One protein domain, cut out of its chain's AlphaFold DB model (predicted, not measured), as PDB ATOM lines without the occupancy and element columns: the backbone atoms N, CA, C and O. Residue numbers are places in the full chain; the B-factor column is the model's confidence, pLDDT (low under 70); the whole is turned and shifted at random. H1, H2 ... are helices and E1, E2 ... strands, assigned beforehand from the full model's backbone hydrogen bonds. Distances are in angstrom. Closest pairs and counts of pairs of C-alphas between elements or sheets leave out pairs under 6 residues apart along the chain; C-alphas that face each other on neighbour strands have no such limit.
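Overview. This is residues 2 to 127 of the 271 residues of an uncharacterized protein of Heterorhabditis bacteriophora (UniProt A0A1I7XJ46). What shape does the model show? A tiny two-strand ladder, E1 and E2, leads directly into H4 and H6, with H6 near the middle; H4, H5 and H7 pack crosswise at one end, and H3 packs on H4. Toward the other end the long helix H1 packs on H6 through residues 7 to 11 alone, and residues 19 to 25 stick out. What is it made of? The printed part has 126 residues, in chain order H1 H2 H3 E1 H4 H5 E2 H6 H7, mostly helix, with one antiparallel sheet, order E1 - E2. It is compact, with a radius of gyration of the C-alphas of 14.6 A and spans of 48 by 33 by 28 A.

Along the chain. Where is the sheet? E1 is residues 57 to 59, with C-alpha 57 at (178.145, 239.435, 298.596), and E2 is residues 104 to 106. Where are the helices? H1 is residues 2 to 19, 25.9 A long from C-alpha 2 at (197.633, 224.677, 295.875); H3, residues 39 to 52, measures 20.3 A, and H4, residues 60 to 75, 20.7 A. H2 is residues 28 to 34, H5 83 to 92, H6 107 to 114, and H7 119 to 127, ending at C-alpha 127 at (180.289, 222.681, 278.540).

Arrangement. How do the strands pair? E1 and E2 are antiparallel at 149 degrees, with N 58 and O 105 3.0 A apart, within hydrogen-bond range. What surrounds the hub, H4? H4 touches H5 at a steep tilt of 48 degrees, opposite ways, closest at the C-alphas of Lys 68 and Ala 87, 5.8 A. Through residues 71 to 75 alone it touches H7, about perpendicular at 88 degrees, closest at C-alphas 75 and 127, 6.1 A; residues 44 to 48 of H3 alone touch H4, closest at C-alphas 48 and 63, 5.8 A. Where are H1 and H2? H1 touches H6 at a steep tilt of 42 degrees, closest at C-alphas 11 and 108, 6.0 A. H2 is close to but not clearly touching H3, closest at C-alphas 32 and 42, 6.5 A. Are the helix backbones complete? In H1, H2, H5 and H7 every O i to N i+4 pair is within hydrogen-bond range; in H3 8 of 10 are, in H4 10 of 12, in H6 3 of 4.

Size, cuts and confidence. How far does it reach? The two C-alphas farthest apart, those of Ser 23 and Pro 80, are 48.5 A apart. Is the chain broken, and which links are long? The printed part has no cut, and the link from H5 to E2, 11 residues, is long. Where is confidence low? The mean pLDDT of the printed part is 83.7, with residues 2 to 7, 16 to 26 and 96 to 102 under 70.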
ATOM      1  N   LEU A   2     196.787 223.502 296.197       43.25
ATOM      2  CA  LEU A   2     197.633 224.677 295.875       43.25
ATOM      3  C   LEU A   2     196.927 225.819 295.116       43.25
ATOM      4  O   LEU A   2     196.951 226.947 295.586       43.25
ATOM      5  N   LYS A   3     196.217 225.530 294.014       49.25
ATOM      6  CA  LYS A   3     195.478 226.560 293.243       49.25
ATOM      7  C   LYS A   3     194.431 227.317 294.069       49.25
ATOM      8  O   LYS A   3     194.111 228.456 293.771       49.25
ATOM      9  N   LYS A   4     193.878 226.663 295.091       54.12
ATOM     10  CA  LYS A   4     192.871 227.241 295.983       54.12
ATOM     11  C   LYS A   4     193.521 228.180 297.002       54.12
ATOM     12  O   LYS A   4     193.049 229.293 297.181       54.12
ATOM     13  N   LEU A   5     194.656 227.766 297.572       55.88
ATOM     14  CA  LEU A   5     195.467 228.603 298.457       55.88
ATOM     15  C   LEU A   5     195.978 229.859 297.730       55.88
ATOM     16  O   LEU A   5     195.990 230.943 298.297       55.88
ATOM     17  N   GLU A   6     196.350 229.728 296.453       65.31
ATOM     18  CA  GLU A   6     196.715 230.869 295.603       65.31
ATOM     19  C   GLU A   6     195.547 231.850 295.427       65.31
ATOM     20  O   GLU A   6     195.746 233.054 295.565       65.31
ATOM     21  N   VAL A   7     194.326 231.356 295.180       69.44
ATOM     22  CA  VAL A   7     193.121 232.200 295.080       69.44
ATOM     23  C   VAL A   7     192.805 232.885 296.412       69.44
ATOM     24  O   VAL A   7     192.478 234.070 296.416       69.44
ATOM     25  N   GLU A   8     192.943 232.189 297.540       70.00
ATOM     26  CA  GLU A   8     192.723 232.752 298.881       70.00
ATOM     27  C   GLU A   8     193.761 233.832 299.236       70.00
ATOM     28  O   GLU A   8     193.390 234.895 299.727       70.00
ATOM     29  N   ILE A   9     195.046 233.613 298.926       70.31
ATOM     30  CA  ILE A   9     196.124 234.596 299.145       70.31
ATOM     31  C   ILE A   9     195.902 235.846 298.292       70.31
ATOM     32  O   ILE A   9     196.026 236.965 298.787       70.31
ATOM     33  N   VAL A  10     195.540 235.659 297.022       73.81
ATOM     34  CA  VAL A  10     195.195 236.760 296.115       73.81
ATOM     35  C   VAL A  10     193.989 237.538 296.639       73.81
ATOM     36  O   VAL A  10     194.034 238.761 296.697       73.81
ATOM     37  N   THR A  11     192.944 236.833 297.076       73.69
ATOM     38  CA  THR A  11     191.736 237.446 297.648       73.69
ATOM     39  C   THR A  11     192.070 238.285 298.882       73.69
ATOM     40  O   THR A  11     191.536 239.378 299.054       73.69
ATOM     41  N   LEU A  12     192.975 237.797 299.734       70.44
ATOM     42  CA  LEU A  12     193.426 238.523 300.917       70.44
ATOM     43  C   LEU A  12     194.210 239.793 300.543       70.44
ATOM     44  O   LEU A  12     193.971 240.840 301.139       70.44
ATOM     45  N   ASP A  13     195.109 239.722 299.556       74.06
ATOM     46  CA  ASP A  13     195.881 240.882 299.076       74.06
ATOM     47  C   ASP A  13     194.965 241.956 298.467       74.06
ATOM     48  O   ASP A  13     195.096 243.143 298.773       74.06
ATOM     49  N   ASP A  14     193.967 241.538 297.684       72.75
ATOM     50  CA  ASP A  14     192.967 242.432 297.095       72.75
ATOM     51  C   ASP A  14     192.119 243.118 298.187       72.75
ATOM     52  O   ASP A  14     191.904 244.334 298.145       72.75
ATOM     53  N   LEU A  15     191.713 242.383 299.231       71.06
ATOM     54  CA  LEU A  15     191.035 242.949 300.406       71.06
ATOM     55  C   LEU A  15     191.917 243.963 301.153       71.06
ATOM     56  O   LEU A  15     191.432 245.028 301.537       71.06
ATOM     57  N   PHE A  16     193.209 243.677 301.334       63.47
ATOM     58  CA  PHE A  16     194.151 244.593 301.989       63.47
ATOM     59  C   PHE A  16     194.327 245.904 301.214       63.47
ATOM     60  O   PHE A  16     194.335 246.981 301.819       63.47
ATOM     61  N   ARG A  17     194.417 245.837 299.881       68.12
ATOM     62  CA  ARG A  17     194.503 247.028 299.016       68.12
ATOM     63  C   ARG A  17     193.244 247.881 299.085       68.12
ATOM     64  O   ARG A  17     193.340 249.106 299.131       68.12
ATOM     65  N   LEU A  18     192.076 247.244 299.141       64.31
ATOM     66  CA  LEU A  18     190.798 247.940 299.277       64.31
ATOM     67  C   LEU A  18     190.687 248.665 300.621       64.31
ATOM     68  O   LEU A  18     190.246 249.811 300.648       64.31
ATOM     69  N   VAL A  19     191.142 248.048 301.719       61.44
ATOM     70  CA  VAL A  19     191.116 248.637 303.072       61.44
ATOM     71  C   VAL A  19     192.008 249.876 303.197       61.44
ATOM     72  O   VAL A  19     191.651 250.810 303.915       61.44
ATOM     73  N   GLY A  20     193.118 249.944 302.453       56.47
ATOM     74  CA  GLY A  20     194.020 251.102 302.446       56.47
ATOM     75  C   GLY A  20     193.402 252.413 301.933       56.47
ATOM     76  O   GLY A  20     193.958 253.477 302.195       56.47
ATOM     77  N   ASN A  21     192.248 252.356 301.252       56.72
ATOM     78  CA  ASN A  21     191.643 253.486 300.534       56.72
ATOM     79  C   ASN A  21     190.256 253.921 301.068       56.72
ATOM     80  O   ASN A  21     189.577 254.735 300.439       56.72
ATOM     81  N   ILE A  22     189.791 253.390 302.207       51.72
ATOM     82  CA  ILE A  22     188.393 253.557 302.650       51.72
ATOM     83  C   ILE A  22     188.197 254.846 303.462       51.72
ATOM     84  O   ILE A  22     188.198 254.834 304.690       51.72
ATOM     85  N   SER A  23     187.927 255.959 302.779       50.72
ATOM     86  CA  SER A  23     187.154 257.075 303.360       50.72
ATOM     87  C   SER A  23     185.693 257.106 302.883       50.72
ATOM     88  O   SER A  23     184.897 257.889 303.392       50.72
ATOM     89  N   THR A  24     185.306 256.243 301.937       54.91
ATOM     90  CA  THR A  24     183.947 256.166 301.367       54.91
ATOM     91  C   THR A  24     183.576 254.729 301.003       54.91
ATOM     92  O   THR A  24     184.456 253.935 300.678       54.91
ATOM     93  N   ILE A  25     182.275 254.407 301.030       56.06
ATOM     94  CA  ILE A  25     181.732 253.116 300.568       56.06
ATOM     95  C   ILE A  25     182.288 252.834 299.160       56.06
ATOM     96  O   ILE A  25     182.114 253.677 298.275       56.06
ATOM     97  N   PRO A  26     182.976 251.703 298.939       64.00
ATOM     98  CA  PRO A  26     183.633 251.440 297.670       64.00
ATOM     99  C   PRO A  26     182.593 251.283 296.554       64.00
ATOM    100  O   PRO A  26     181.627 250.529 296.685       64.00
ATOM    101  N   ASN A  27     182.784 252.008 295.450       79.50
ATOM    102  CA  ASN A  27     181.990 251.823 294.240       79.50
ATOM    103  C   ASN A  27     182.264 250.411 293.698       79.50
ATOM    104  O   ASN A  27     183.400 250.099 293.347       79.50
ATOM    105  N   ILE A  28     181.236 249.562 293.639       83.88
ATOM    106  CA  ILE A  28     181.379 248.151 293.255       83.88
ATOM    107  C   ILE A  28     181.963 247.968 291.845       83.88
ATOM    108  O   ILE A  28     182.737 247.041 291.635       83.88
ATOM    109  N   SER A  29     181.679 248.868 290.902       84.25
ATOM    110  CA  SER A  29     182.283 248.831 289.564       84.25
ATOM    111  C   SER A  29     183.789 249.098 289.614       84.25
ATOM    112  O   SER A  29     184.551 248.448 288.899       84.25
ATOM    113  N   ASN A  30     184.232 249.995 290.504       84.38
ATOM    114  CA  ASN A  30     185.660 250.227 290.731       84.38
ATOM    115  C   ASN A  30     186.297 248.995 291.374       84.38
ATOM    116  O   ASN A  30     187.316 248.535 290.887       84.38
ATOM    117  N   VAL A  31     185.650 248.402 292.387       86.06
ATOM    118  CA  VAL A  31     186.139 247.166 293.025       86.06
ATOM    119  C   VAL A  31     186.313 246.053 291.999       86.06
ATOM    120  O   VAL A  31     187.367 245.434 291.963       86.06
ATOM    121  N   LEU A  32     185.305 245.811 291.156       88.94
ATOM    122  CA  LEU A  32     185.351 244.796 290.103       88.94
ATOM    123  C   LEU A  32     186.490 245.052 289.108       88.94
ATOM    124  O   LEU A  32     187.203 244.122 288.738       88.94
ATOM    125  N   THR A  33     186.685 246.311 288.713       87.56
ATOM    126  CA  THR A  33     187.788 246.708 287.828       87.56
ATOM    127  C   THR A  33     189.145 246.479 288.500       87.56
ATOM    128  O   THR A  33     190.041 245.903 287.885       87.56
ATOM    129  N   ASP A  34     189.281 246.858 289.772       87.00
ATOM    130  CA  ASP A  34     190.519 246.745 290.548       87.00
ATOM    131  C   ASP A  34     190.945 245.282 290.754       87.00
ATOM    132  O   ASP A  34     192.136 244.973 290.704       87.00
ATOM    133  N   ILE A  35     189.985 244.365 290.920       87.69
ATOM    134  CA  ILE A  35     190.247 242.916 291.030       87.69
ATOM    135  C   ILE A  35     190.334 242.204 289.668       87.69
ATOM    136  O   ILE A  35     190.498 240.983 289.612       87.69
ATOM    137  N   GLY A  36     190.261 242.954 288.563       86.56
ATOM    138  CA  GLY A  36     190.484 242.452 287.207       86.56
ATOM    139  C   GLY A  36     189.293 241.730 286.573       86.56
ATOM    140  O   GLY A  36     189.504 240.868 285.720       86.56
ATOM    141  N   ALA A  37     188.060 242.047 286.973       90.94
ATOM    142  CA  ALA A  37     186.858 241.538 286.318       90.94
ATOM    143  C   ALA A  37     186.646 242.220 284.958       90.94
ATOM    144  O   ALA A  37     186.601 243.452 284.870       90.94
ATOM    145  N   ASP A  38     186.473 241.426 283.904       90.38
ATOM    146  CA  ASP A  38     186.077 241.928 282.590       90.38
ATOM    147  C   ASP A  38     184.603 242.376 282.565       90.38
ATOM    148  O   ASP A  38     183.869 242.250 283.547       90.38
ATOM    149  N   GLN A  39     184.171 242.943 281.437       90.94
ATOM    150  CA  GLN A  39     182.821 243.484 281.295       90.94
ATOM    151  C   GLN A  39     181.735 242.415 281.508       90.94
ATOM    152  O   GLN A  39     180.734 242.695 282.160       90.94
ATOM    153  N   GLU A  40     181.940 241.193 281.014       91.25
ATOM    154  CA  GLU A  40     180.965 240.101 281.124       91.25
ATOM    155  C   GLU A  40     180.783 239.688 282.592       91.25
ATOM    156  O   GLU A  40     179.659 239.554 283.085       91.25
ATOM    157  N   LEU A  41     181.886 239.565 283.337       93.88
ATOM    158  CA  LEU A  41     181.854 239.291 284.772       93.88
ATOM    159  C   LEU A  41     181.221 240.439 285.563       93.88
ATOM    160  O   LEU A  41     180.455 240.194 286.499       93.88
ATOM    161  N   GLN A  42     181.511 241.686 285.187       93.88
ATOM    162  CA  GLN A  42     180.888 242.859 285.796       93.88
ATOM    163  C   GLN A  42     179.372 242.853 285.598       93.88
ATOM    164  O   GLN A  42     178.634 243.045 286.563       93.88
ATOM    165  N   GLU A  43     178.899 242.590 284.381       93.69
ATOM    166  CA  GLU A  43     177.474 242.540 284.055       93.69
ATOM    167  C   GLU A  43     176.748 241.464 284.868       93.69
ATOM    168  O   GLU A  43     175.730 241.768 285.492       93.69
ATOM    169  N   ILE A  44     177.305 240.249 284.955       94.94
ATOM    170  CA  ILE A  44     176.736 239.151 285.758       94.94
ATOM    171  C   ILE A  44     176.660 239.532 287.239       94.94
ATOM    172  O   ILE A  44     175.647 239.296 287.905       94.94
ATOM    173  N   TRP A  45     177.734 240.104 287.787       95.69
ATOM    174  CA  TRP A  45     177.774 240.433 289.207       95.69
ATOM    175  C   TRP A  45     176.791 241.555 289.547       95.69
ATOM    176  O   TRP A  45     175.967 241.422 290.454       95.69
ATOM    177  N   LEU A  46     176.821 242.644 288.776       93.81
ATOM    178  CA  LEU A  46     175.960 243.804 288.987       93.81
ATOM    179  C   LEU A  46     174.479 243.466 288.767       93.81
ATOM    180  O   LEU A  46     173.640 243.927 289.545       93.81
ATOM    181  N   SER A  47     174.148 242.623 287.780       93.38
ATOM    182  CA  SER A  47     172.771 242.159 287.559       93.38
ATOM    183  C   SER A  47     172.257 241.276 288.698       93.38
ATOM    184  O   SER A  47     171.060 241.284 288.985       93.38
ATOM    185  N   THR A  48     173.148 240.550 289.381       93.69
ATOM    186  CA  THR A  48     172.806 239.783 290.588       93.69
ATOM    187  C   THR A  48     172.579 240.705 291.788       93.69
ATOM    188  O   THR A  48     171.624 240.529 292.540       93.69
ATOM    189  N   CYS A  49     173.445 241.703 291.968       90.94
ATOM    190  CA  CYS A  49     173.412 242.630 293.097       90.94
ATOM    191  C   CYS A  49     172.226 243.601 293.070       90.94
ATOM    192  O   CYS A  49     171.622 243.860 294.114       90.94
ATOM    193  N   TYR A  50     171.886 244.146 291.896       89.00
ATOM    194  CA  TYR A  50     170.923 245.243 291.768       89.00
ATOM    195  C   TYR A  50     169.531 244.925 292.355       89.00
ATOM    196  O   TYR A  50     169.043 245.723 293.158       89.00
ATOM    197  N   PRO A  51     168.900 243.766 292.073       88.94
ATOM    198  CA  PRO A  51     167.599 243.421 292.656       88.94
ATOM    199  C   PRO A  51     167.643 243.167 294.169       88.94
ATOM    200  O   PRO A  51     166.611 243.238 294.832       88.94
ATOM    201  N   LEU A  52     168.820 242.844 294.709       86.69
ATOM    202  CA  LEU A  52     169.012 242.438 296.104       86.69
ATOM    203  C   LEU A  52     169.481 243.584 297.003       86.69
ATOM    204  O   LEU A  52     169.520 243.422 298.222       86.69
ATOM    205  N   ASN A  53     169.846 244.728 296.416       83.75
ATOM    206  CA  ASN A  53     170.482 245.845 297.111       83.75
ATOM    207  C   ASN A  53     171.734 245.411 297.908       83.75
ATOM    208  O   ASN A  53     171.973 245.866 299.028       83.75
ATOM    209  N   THR A  54     172.527 244.500 297.335       85.88
ATOM    210  CA  THR A  54     173.830 244.076 297.871       85.88
ATOM    211  C   THR A  54     174.964 244.541 296.959       85.88
ATOM    212  O   THR A  54     174.723 245.060 295.872       85.88
ATOM    213  N   THR A  55     176.218 244.403 297.398       84.69
ATOM    214  CA  THR A  55     177.388 244.861 296.621       84.69
ATOM    215  C   THR A  55     178.492 243.814 296.549       84.69
ATOM    216  O   THR A  55     178.836 243.342 295.473       84.69
ATOM    217  N   LEU A  56     179.054 243.429 297.694       87.50
ATOM    218  CA  LEU A  56     180.229 242.547 297.756       87.50
ATOM    219  C   LEU A  56     179.877 241.068 297.924       87.50
ATOM    220  O   LEU A  56     180.745 240.208 297.770       87.50
ATOM    221  N   VAL A  57     178.624 240.776 298.268       89.75
ATOM    222  CA  VAL A  57     178.145 239.435 298.596       89.75
ATOM    223  C   VAL A  57     176.744 239.244 298.030       89.75
ATOM    224  O   VAL A  57     175.903 240.141 298.123       89.75
ATOM    225  N   VAL A  58     176.486 238.070 297.466       91.44
ATOM    226  CA  VAL A  58     175.175 237.671 296.940       91.44
ATOM    227  C   VAL A  58     174.834 236.258 297.408       91.44
ATOM    228  O   VAL A  58     175.748 235.467 297.669       91.44
ATOM    229  N   PRO A  59     173.548 235.899 297.524       91.44
ATOM    230  CA  PRO A  59     173.179 234.523 297.774       91.44
ATOM    231  C   PRO A  59     173.375 233.647 296.526       91.44
ATOM    232  O   PRO A  59     173.312 234.092 295.376       91.44
ATOM    233  N   LYS A  60     173.717 232.381 296.781       91.19
ATOM    234  CA  LYS A  60     174.192 231.412 295.781       91.19
ATOM    235  C   LYS A  60     173.168 231.145 294.675       91.19
ATOM    236  O   LYS A  60     173.558 231.018 293.517       91.19
ATOM    237  N   GLU A  61     171.883 231.057 295.008       91.75
ATOM    238  CA  GLU A  61     170.822 230.707 294.048       91.75
ATOM    239  C   GLU A  61     170.492 231.859 293.086       91.75
ATOM    240  O   GLU A  61     170.181 231.652 291.908       91.75
ATOM    241  N   GLU A  62     170.621 233.092 293.552       94.38
ATOM    242  CA  GLU A  62     170.441 234.299 292.760       94.38
ATOM    243  C   GLU A  62     171.587 234.432 291.757       94.38
ATOM    244  O   GLU A  62     171.342 234.605 290.559       94.38
ATOM    245  N   LEU A  63     172.829 234.219 292.210       94.81
ATOM    246  CA  LEU A  63     173.995 234.162 291.326       94.81
ATOM    247  C   LEU A  63     173.888 233.007 290.324       94.81
ATOM    248  O   LEU A  63     174.169 233.186 289.140       94.81
ATOM    249  N   ARG A  64     173.417 231.830 290.760       95.44
ATOM    250  CA  ARG A  64     173.148 230.681 289.883       95.44
ATOM    251  C   ARG A  64     172.236 231.054 288.726       95.44
ATOM    252  O   ARG A  64     172.501 230.689 287.581       95.44
ATOM    253  N   THR A  65     171.154 231.763 289.030       95.88
ATOM    254  CA  THR A  65     170.169 232.190 288.036       95.88
ATOM    255  C   THR A  65     170.797 233.143 287.024       95.88
ATOM    256  O   THR A  65     170.629 232.939 285.823       95.88
ATOM    257  N   GLN A  66     171.584 234.120 287.484       95.75
ATOM    258  CA  GLN A  66     172.269 235.059 286.591       95.75
ATOM    259  C   GLN A  66     173.339 234.378 285.734       95.75
ATOM    260  O   GLN A  66     173.380 234.609 284.526       95.75
ATOM    261  N   ILE A  67     174.138 233.467 286.299       96.19
ATOM    262  CA  ILE A  67     175.099 232.664 285.528       96.19
ATOM    263  C   ILE A  67     174.372 231.903 284.418       96.19
ATOM    264  O   ILE A  67     174.774 231.988 283.262       96.19
ATOM    265  N   LYS A  68     173.274 231.203 284.734       96.62
ATOM    266  CA  LYS A  68     172.502 230.433 283.745       96.62
ATOM    267  C   LYS A  68     172.040 231.284 282.565       96.62
ATOM    268  O   LYS A  68     172.198 230.855 281.427       96.62
ATOM    269  N   LEU A  69     171.475 232.462 282.837       95.69
ATOM    270  CA  LEU A  69     170.997 233.373 281.794       95.69
ATOM    271  C   LEU A  69     172.139 233.828 280.879       95.69
ATOM    272  O   LEU A  69     171.978 233.856 279.663       95.69
ATOM    273  N   ASN A  70     173.306 234.115 281.460       95.19
ATOM    274  CA  ASN A  70     174.453 234.628 280.719       95.19
ATOM    275  C   ASN A  70     175.233 233.543 279.967       95.19
ATOM    276  O   ASN A  70     175.818 233.842 278.937       95.19
ATOM    277  N   ILE A  71     175.211 232.278 280.401       96.50
ATOM    278  CA  ILE A  71     175.917 231.196 279.688       96.50
ATOM    279  C   ILE A  71     175.048 230.453 278.667       96.50
ATOM    280  O   ILE A  71     175.586 229.701 277.854       96.50
ATOM    281  N   ALA A  72     173.720 230.612 278.702       96.81
ATOM    282  CA  ALA A  72     172.804 229.831 277.867       96.81
ATOM    283  C   ALA A  72     173.146 229.931 276.372       96.81
ATOM    284  O   ALA A  72     173.284 228.912 275.701       96.81
ATOM    285  N   HIS A  73     173.396 231.146 275.882       95.88
ATOM    286  CA  HIS A  73     173.730 231.396 274.478       95.88
ATOM    287  C   HIS A  73     175.078 230.791 274.035       95.88
ATOM    288  O   HIS A  73     175.286 230.587 272.844       95.88
ATOM    289  N   ILE A  74     175.976 230.491 274.979       96.75
ATOM    290  CA  ILE A  74     177.280 229.857 274.728       96.75
ATOM    291  C   ILE A  74     177.117 228.335 274.686       96.75
ATOM    292  O   ILE A  74     177.680 227.652 273.834       96.75
ATOM    293  N   ILE A  75     176.337 227.792 275.623       97.81
ATOM    294  CA  ILE A  75     176.248 226.351 275.864       97.81
ATOM    295  C   ILE A  75     175.203 225.675 274.978       97.81
ATOM    296  O   ILE A  75     175.479 224.615 274.426       97.81
ATOM    297  N   GLU A  76     174.009 226.250 274.828       95.88
ATOM    298  CA  GLU A  76     172.896 225.600 274.123       95.88
ATOM    299  C   GLU A  76     173.178 225.238 272.657       95.88
ATOM    300  O   GLU A  76     172.770 224.142 272.261       95.88
ATOM    301  N   PRO A  77     173.893 226.061 271.857       96.50
ATOM    302  CA  PRO A  77     174.168 225.727 270.460       96.50
ATOM    303  C   PRO A  77     174.981 224.437 270.280       96.50
ATOM    304  O   PRO A  77     174.730 223.677 269.347       96.50
ATOM    305  N   ASN A  78     175.935 224.179 271.182       94.56
ATOM    306  CA  ASN A  78     176.889 223.070 271.064       94.56
ATOM    307  C   ASN A  78     176.567 221.898 272.007       94.56
ATOM    308  O   ASN A  78     176.855 220.740 271.693       94.56
ATOM    309  N   TYR A  79     175.962 222.186 273.160       95.38
ATOM    310  CA  TYR A  79     175.748 221.247 274.260       95.38
ATOM    311  C   TYR A  79     174.341 221.415 274.861       95.38
ATOM    312  O   TYR A  79     174.181 221.905 275.990       95.38
ATOM    313  N   PRO A  80     173.291 221.002 274.128       92.50
ATOM    314  CA  PRO A  80     171.916 221.201 274.562       92.50
ATOM    315  C   PRO A  80     171.660 220.540 275.922       92.50
ATOM    316  O   PRO A  80     172.163 219.457 276.220       92.50
ATOM    317  N   HIS A  81     170.854 221.212 276.750       93.19
ATOM    318  CA  HIS A  81     170.467 220.797 278.106       93.19
ATOM    319  C   HIS A  81     171.577 220.815 279.173       93.19
ATOM    320  O   HIS A  81     171.293 220.509 280.333       93.19
ATOM    321  N   LEU A  82     172.812 221.222 278.849       96.75
ATOM    322  CA  LEU A  82     173.907 221.255 279.831       96.75
ATOM    323  C   LEU A  82     174.044 222.573 280.599       96.75
ATOM    324  O   LEU A  82     174.815 222.617 281.555       96.75
ATOM    325  N   VAL A  83     173.265 223.611 280.273       97.19
ATOM    326  CA  VAL A  83     173.318 224.936 280.930       97.19
ATOM    327  C   VAL A  83     173.284 224.827 282.457       97.19
ATOM    328  O   VAL A  83     174.136 225.389 283.139       97.19
ATOM    329  N   ASN A  84     172.345 224.049 283.007       96.12
ATOM    330  CA  ASN A  84     172.240 223.859 284.457       96.12
ATOM    331  C   ASN A  84     173.502 223.203 285.035       96.12
ATOM    332  O   ASN A  84     174.057 223.693 286.013       96.12
ATOM    333  N   ARG A  85     173.991 222.133 284.396       95.06
ATOM    334  CA  ARG A  85     175.172 221.388 284.847       95.06
ATOM    335  C   ARG A  85     176.437 222.249 284.803       95.06
ATOM    336  O   ARG A  85     177.278 222.140 285.696       95.06
ATOM    337  N   VAL A  86     176.577 223.107 283.793       96.25
ATOM    338  CA  VAL A  86     177.706 224.042 283.676       96.25
ATOM    339  C   VAL A  86     177.624 225.119 284.758       96.25
ATOM    340  O   VAL A  86     178.605 225.316 285.470       96.25
ATOM    341  N   ALA A  87     176.456 225.735 284.968       95.44
ATOM    342  CA  ALA A  87     176.263 226.710 286.045       95.44
ATOM    343  C   ALA A  87     176.570 226.110 287.431       95.44
ATOM    344  O   ALA A  87     177.280 226.713 288.233       95.44
ATOM    345  N   ASP A  88     176.122 224.878 287.683       92.94
ATOM    346  CA  ASP A  88     176.402 224.154 288.927       92.94
ATOM    347  C   ASP A  88     177.889 223.808 289.079       92.94
ATOM    348  O   ASP A  88     178.400 223.699 290.192       92.94
ATOM    349  N   SER A  89     178.608 223.613 287.971       92.06
ATOM    350  CA  SER A  89     180.060 223.404 287.986       92.06
ATOM    351  C   SER A  89     180.799 224.693 288.335       92.06
ATOM    352  O   SER A  89     181.665 224.667 289.202       92.06
ATOM    353  N   ILE A  90     180.403 225.820 287.738       92.94
ATOM    354  CA  ILE A  90     180.944 227.152 288.042       92.94
ATOM    355  C   ILE A  90     180.758 227.482 289.530       92.94
ATOM    356  O   ILE A  90     181.713 227.864 290.200       92.94
ATOM    357  N   LEU A  91     179.561 227.264 290.080       91.69
ATOM    358  CA  LEU A  91     179.295 227.525 291.498       91.69
ATOM    359  C   LEU A  91     180.088 226.618 292.433       91.69
ATOM    360  O   LEU A  91     180.570 227.082 293.461       91.69
ATOM    361  N   ARG A  92     180.250 225.336 292.089       88.19
ATOM    362  CA  ARG A  92     181.065 224.410 292.890       88.19
ATOM    363  C   ARG A  92     182.524 224.850 292.988       88.19
ATOM    364  O   ARG A  92     183.151 224.569 293.998       88.19
ATOM    365  N   LEU A  93     183.050 225.571 291.996       87.56
ATOM    366  CA  LEU A  93     184.400 226.139 292.062       87.56
ATOM    367  C   LEU A  93     184.523 227.305 293.057       87.56
ATOM    368  O   LEU A  93     185.637 227.627 293.459       87.56
ATOM    369  N   MET A  94     183.407 227.929 293.447       86.75
ATOM    370  CA  MET A  94     183.371 229.066 294.377       86.75
ATOM    371  C   MET A  94     183.097 228.655 295.829       86.75
ATOM    372  O   MET A  94     183.277 229.468 296.733       86.75
ATOM    373  N   VAL A  95     182.612 227.431 296.059       77.00
ATOM    374  CA  VAL A  95     182.253 226.938 297.394       77.00
ATOM    375  C   VAL A  95     183.424 226.146 297.966       77.00
ATOM    376  O   VAL A  95     183.955 225.244 297.321       77.00
ATOM    377  N   ASP A  96     183.827 226.477 299.190       60.09
ATOM    378  CA  ASP A  96     184.806 225.686 299.923       60.09
ATOM    379  C   ASP A  96     184.197 224.326 300.306       60.09
ATOM    380  O   ASP A  96     183.215 224.270 301.043       60.09
ATOM    381  N   SER A  97     184.805 223.225 299.852       48.81
ATOM    382  CA  SER A  97     184.409 221.852 300.196       48.81
ATOM    383  C   SER A  97     184.437 221.546 301.701       48.81
ATOM    384  O   SER A  97     183.903 220.524 302.117       48.81
ATOM    385  N   VAL A  98     185.053 222.400 302.527       49.94
ATOM    386  CA  VAL A  98     185.073 222.249 303.993       49.94
ATOM    387  C   VAL A  98     183.827 222.871 304.653       49.94
ATOM    388  O   VAL A  98     183.487 222.494 305.770       49.94
ATOM    389  N   HIS A  99     183.118 223.788 303.978       46.72
ATOM    390  CA  HIS A  99     181.915 224.461 304.492       46.72
ATOM    391  C   HIS A  99     180.821 224.534 303.410       46.72
ATOM    392  O   HIS A  99     180.515 225.601 302.875       46.72
ATOM    393  N   ASP A 100     180.182 223.394 303.133       52.66
ATOM    394  CA  ASP A 100     179.054 223.258 302.186       52.66
ATOM    395  C   ASP A 100     177.792 224.060 302.604       52.66
ATOM    396  O   ASP A 100     176.789 224.115 301.895       52.66
ATOM    397  N   GLU A 101     177.833 224.741 303.754       55.31
ATOM    398  CA  GLU A 101     176.717 225.524 304.295       55.31
ATOM    399  C   GLU A 101     176.722 227.011 303.905       55.31
ATOM    400  O   GLU A 101     175.747 227.715 304.194       55.31
ATOM    401  N   SER A 102     177.772 227.533 303.248       64.19
ATOM    402  CA  SER A 102     177.773 228.955 302.876       64.19
ATOM    403  C   SER A 102     176.753 229.233 301.772       64.19
ATOM    404  O   SER A 102     176.976 228.980 300.588       64.19
ATOM    405  N   LYS A 103     175.623 229.829 302.164       83.75
ATOM    406  CA  LYS A 103     174.573 230.312 301.252       83.75
ATOM    407  C   LYS A 103     174.987 231.553 300.460       83.75
ATOM    408  O   LYS A 103     174.237 231.986 299.590       83.75
ATOM    409  N   LEU A 104     176.140 232.135 300.782       86.81
ATOM    410  CA  LEU A 104     176.614 233.407 300.256       86.81
ATOM    411  C   LEU A 104     177.927 233.229 299.486       86.81
ATOM    412  O   LEU A 104     178.810 232.481 299.906       86.81
ATOM    413  N   ILE A 105     178.053 233.963 298.383       89.81
ATOM    414  CA  ILE A 105     179.242 234.040 297.532       89.81
ATOM    415  C   ILE A 105     179.741 235.484 297.538       89.81
ATOM    416  O   ILE A 105     178.946 236.420 297.453       89.81
ATOM    417  N   THR A 106     181.056 235.670 297.651       89.88
ATOM    418  CA  THR A 106     181.695 236.990 297.586       89.88
ATOM    419  C   THR A 106     182.105 237.316 296.154       89.88
ATOM    420  O   THR A 106     182.354 236.415 295.348       89.88
ATOM    421  N   VAL A 107     182.238 238.608 295.849       90.31
ATOM    422  CA  VAL A 107     182.720 239.076 294.540       90.31
ATOM    423  C   VAL A 107     184.107 238.514 294.210       90.31
ATOM    424  O   VAL A 107     184.387 238.170 293.066       90.31
ATOM    425  N   PHE A 108     184.951 238.326 295.225       88.88
ATOM    426  CA  PHE A 108     186.300 237.790 295.067       88.88
ATOM    427  C   PHE A 108     186.300 236.304 294.706       88.88
ATOM    428  O   PHE A 108     187.051 235.901 293.825       88.88
ATOM    429  N   HIS A 109     185.428 235.492 295.316       89.31
ATOM    430  CA  HIS A 109     185.275 234.092 294.909       89.31
ATOM    431  C   HIS A 109     184.784 233.992 293.462       89.31
ATOM    432  O   HIS A 109     185.295 233.180 292.693       89.31
ATOM    433  N   PHE A 110     183.823 234.841 293.083       92.50
ATOM    434  CA  PHE A 110     183.281 234.866 291.730       92.50
ATOM    435  C   PHE A 110     184.338 235.261 290.695       92.50
ATOM    436  O   PHE A 110     184.588 234.498 289.769       92.50
ATOM    437  N   VAL A 111     185.006 236.404 290.862       92.44
ATOM    438  CA  VAL A 111     186.031 236.860 289.906       92.44
ATOM    439  C   VAL A 111     187.262 235.951 289.935       92.44
ATOM    440  O   VAL A 111     187.844 235.648 288.892       92.44
ATOM    441  N   GLY A 112     187.628 235.446 291.114       90.38
ATOM    442  CA  GLY A 112     188.803 234.604 291.321       90.38
ATOM    443  C   GLY A 112     188.825 233.350 290.449       90.38
ATOM    444  O   GLY A 112     189.882 233.001 289.921       90.38
ATOM    445  N   ILE A 113     187.677 232.701 290.210       90.75
ATOM    446  CA  ILE A 113     187.630 231.494 289.366       90.75
ATOM    447  C   ILE A 113     187.871 231.778 287.871       90.75
ATOM    448  O   ILE A 113     188.284 230.876 287.136       90.75
ATOM    449  N   PHE A 114     187.662 233.020 287.423       91.31
ATOM    450  CA  PHE A 114     187.882 233.455 286.040       91.31
ATOM    451  C   PHE A 114     189.220 234.176 285.845       91.31
ATOM    452  O   PHE A 114     189.585 234.491 284.715       91.31
ATOM    453  N   LYS A 115     189.994 234.408 286.914       88.00
ATOM    454  CA  LYS A 115     191.263 235.138 286.835       88.00
ATOM    455  C   LYS A 115     192.206 234.507 285.801       88.00
ATOM    456  O   LYS A 115     192.535 233.321 285.871       88.00
ATOM    457  N   GLY A 116     192.636 235.320 284.834       86.38
ATOM    458  CA  GLY A 116     193.509 234.896 283.732       86.38
ATOM    459  C   GLY A 116     192.823 234.055 282.648       86.38
ATOM    460  O   GLY A 116     193.517 233.414 281.861       86.38
ATOM    461  N   ARG A 117     191.484 234.023 282.602       90.44
ATOM    462  CA  ARG A 117     190.696 233.273 281.614       90.44
ATOM    463  C   ARG A 117     189.684 234.197 280.947       90.44
ATOM    464  O   ARG A 117     189.059 235.007 281.615       90.44
ATOM    465  N   HIS A 118     189.478 234.022 279.647       91.19
ATOM    466  CA  HIS A 118     188.354 234.651 278.957       91.19
ATOM    467  C   HIS A 118     187.064 233.903 279.292       91.19
ATOM    468  O   HIS A 118     187.039 232.670 279.206       91.19
ATOM    469  N   PHE A 119     186.012 234.640 279.654       92.50
ATOM    470  CA  PHE A 119     184.757 234.073 280.140       92.50
ATOM    471  C   PHE A 119     184.146 233.072 279.152       92.50
ATOM    472  O   PHE A 119     184.020 231.893 279.487       92.50
ATOM    473  N   ALA A 120     183.834 233.494 277.920       94.25
ATOM    474  CA  ALA A 120     183.120 232.634 276.977       94.25
ATOM    475  C   ALA A 120     183.872 231.337 276.600       94.25
ATOM    476  O   ALA A 120     183.285 230.261 276.750       94.25
ATOM    477  N   PRO A 121     185.169 231.363 276.224       94.69
ATOM    478  CA  PRO A 121     185.929 230.135 275.975       94.69
ATOM    479  C   PRO A 121     186.039 229.234 277.207       94.69
ATOM    480  O   PRO A 121     186.036 228.008 277.098       94.69
ATOM    481  N   TYR A 122     186.150 229.818 278.403       93.75
ATOM    482  CA  TYR A 122     186.217 229.030 279.628       93.75
ATOM    483  C   TYR A 122     184.891 228.319 279.922       93.75
ATOM    484  O   TYR A 122     184.892 227.128 280.233       93.75
ATOM    485  N   VAL A 123     183.769 229.019 279.761       95.94
ATOM    486  CA  VAL A 123     182.420 228.455 279.881       95.94
ATOM    487  C   VAL A 123     182.186 227.359 278.841       95.94
ATOM    488  O   VAL A 123     181.701 226.285 279.194       95.94
ATOM    489  N   GLU A 124     182.574 227.582 277.584       95.62
ATOM    490  CA  GLU A 124     182.458 226.578 276.523       95.62
ATOM    491  C   GLU A 124     183.244 225.303 276.859       95.62
ATOM    492  O   GLU A 124     182.705 224.202 276.733       95.62
ATOM    493  N   ASN A 125     184.470 225.439 277.376       93.56
ATOM    494  CA  ASN A 125     185.266 224.299 277.833       93.56
ATOM    495  C   ASN A 125     184.565 223.523 278.959       93.56
ATOM    496  O   ASN A 125     184.496 222.299 278.900       93.56
ATOM    497  N   LEU A 126     183.956 224.203 279.937       94.88
ATOM    498  CA  LEU A 126     183.154 223.528 280.968       94.88
ATOM    499  C   LEU A 126     181.944 222.788 280.371       94.88
ATOM    500  O   LEU A 126     181.580 221.709 280.844       94.88
ATOM    501  N   GLY A 127     181.327 223.347 279.326       96.25
ATOM    502  CA  GLY A 127     180.289 222.681 278.540       96.25
ATOM    503  C   GLY A 127     180.791 221.409 277.866       96.25
ATOM    504  O   GLY A 127     180.152 220.358 277.966       96.25
TER     505      GLY A 127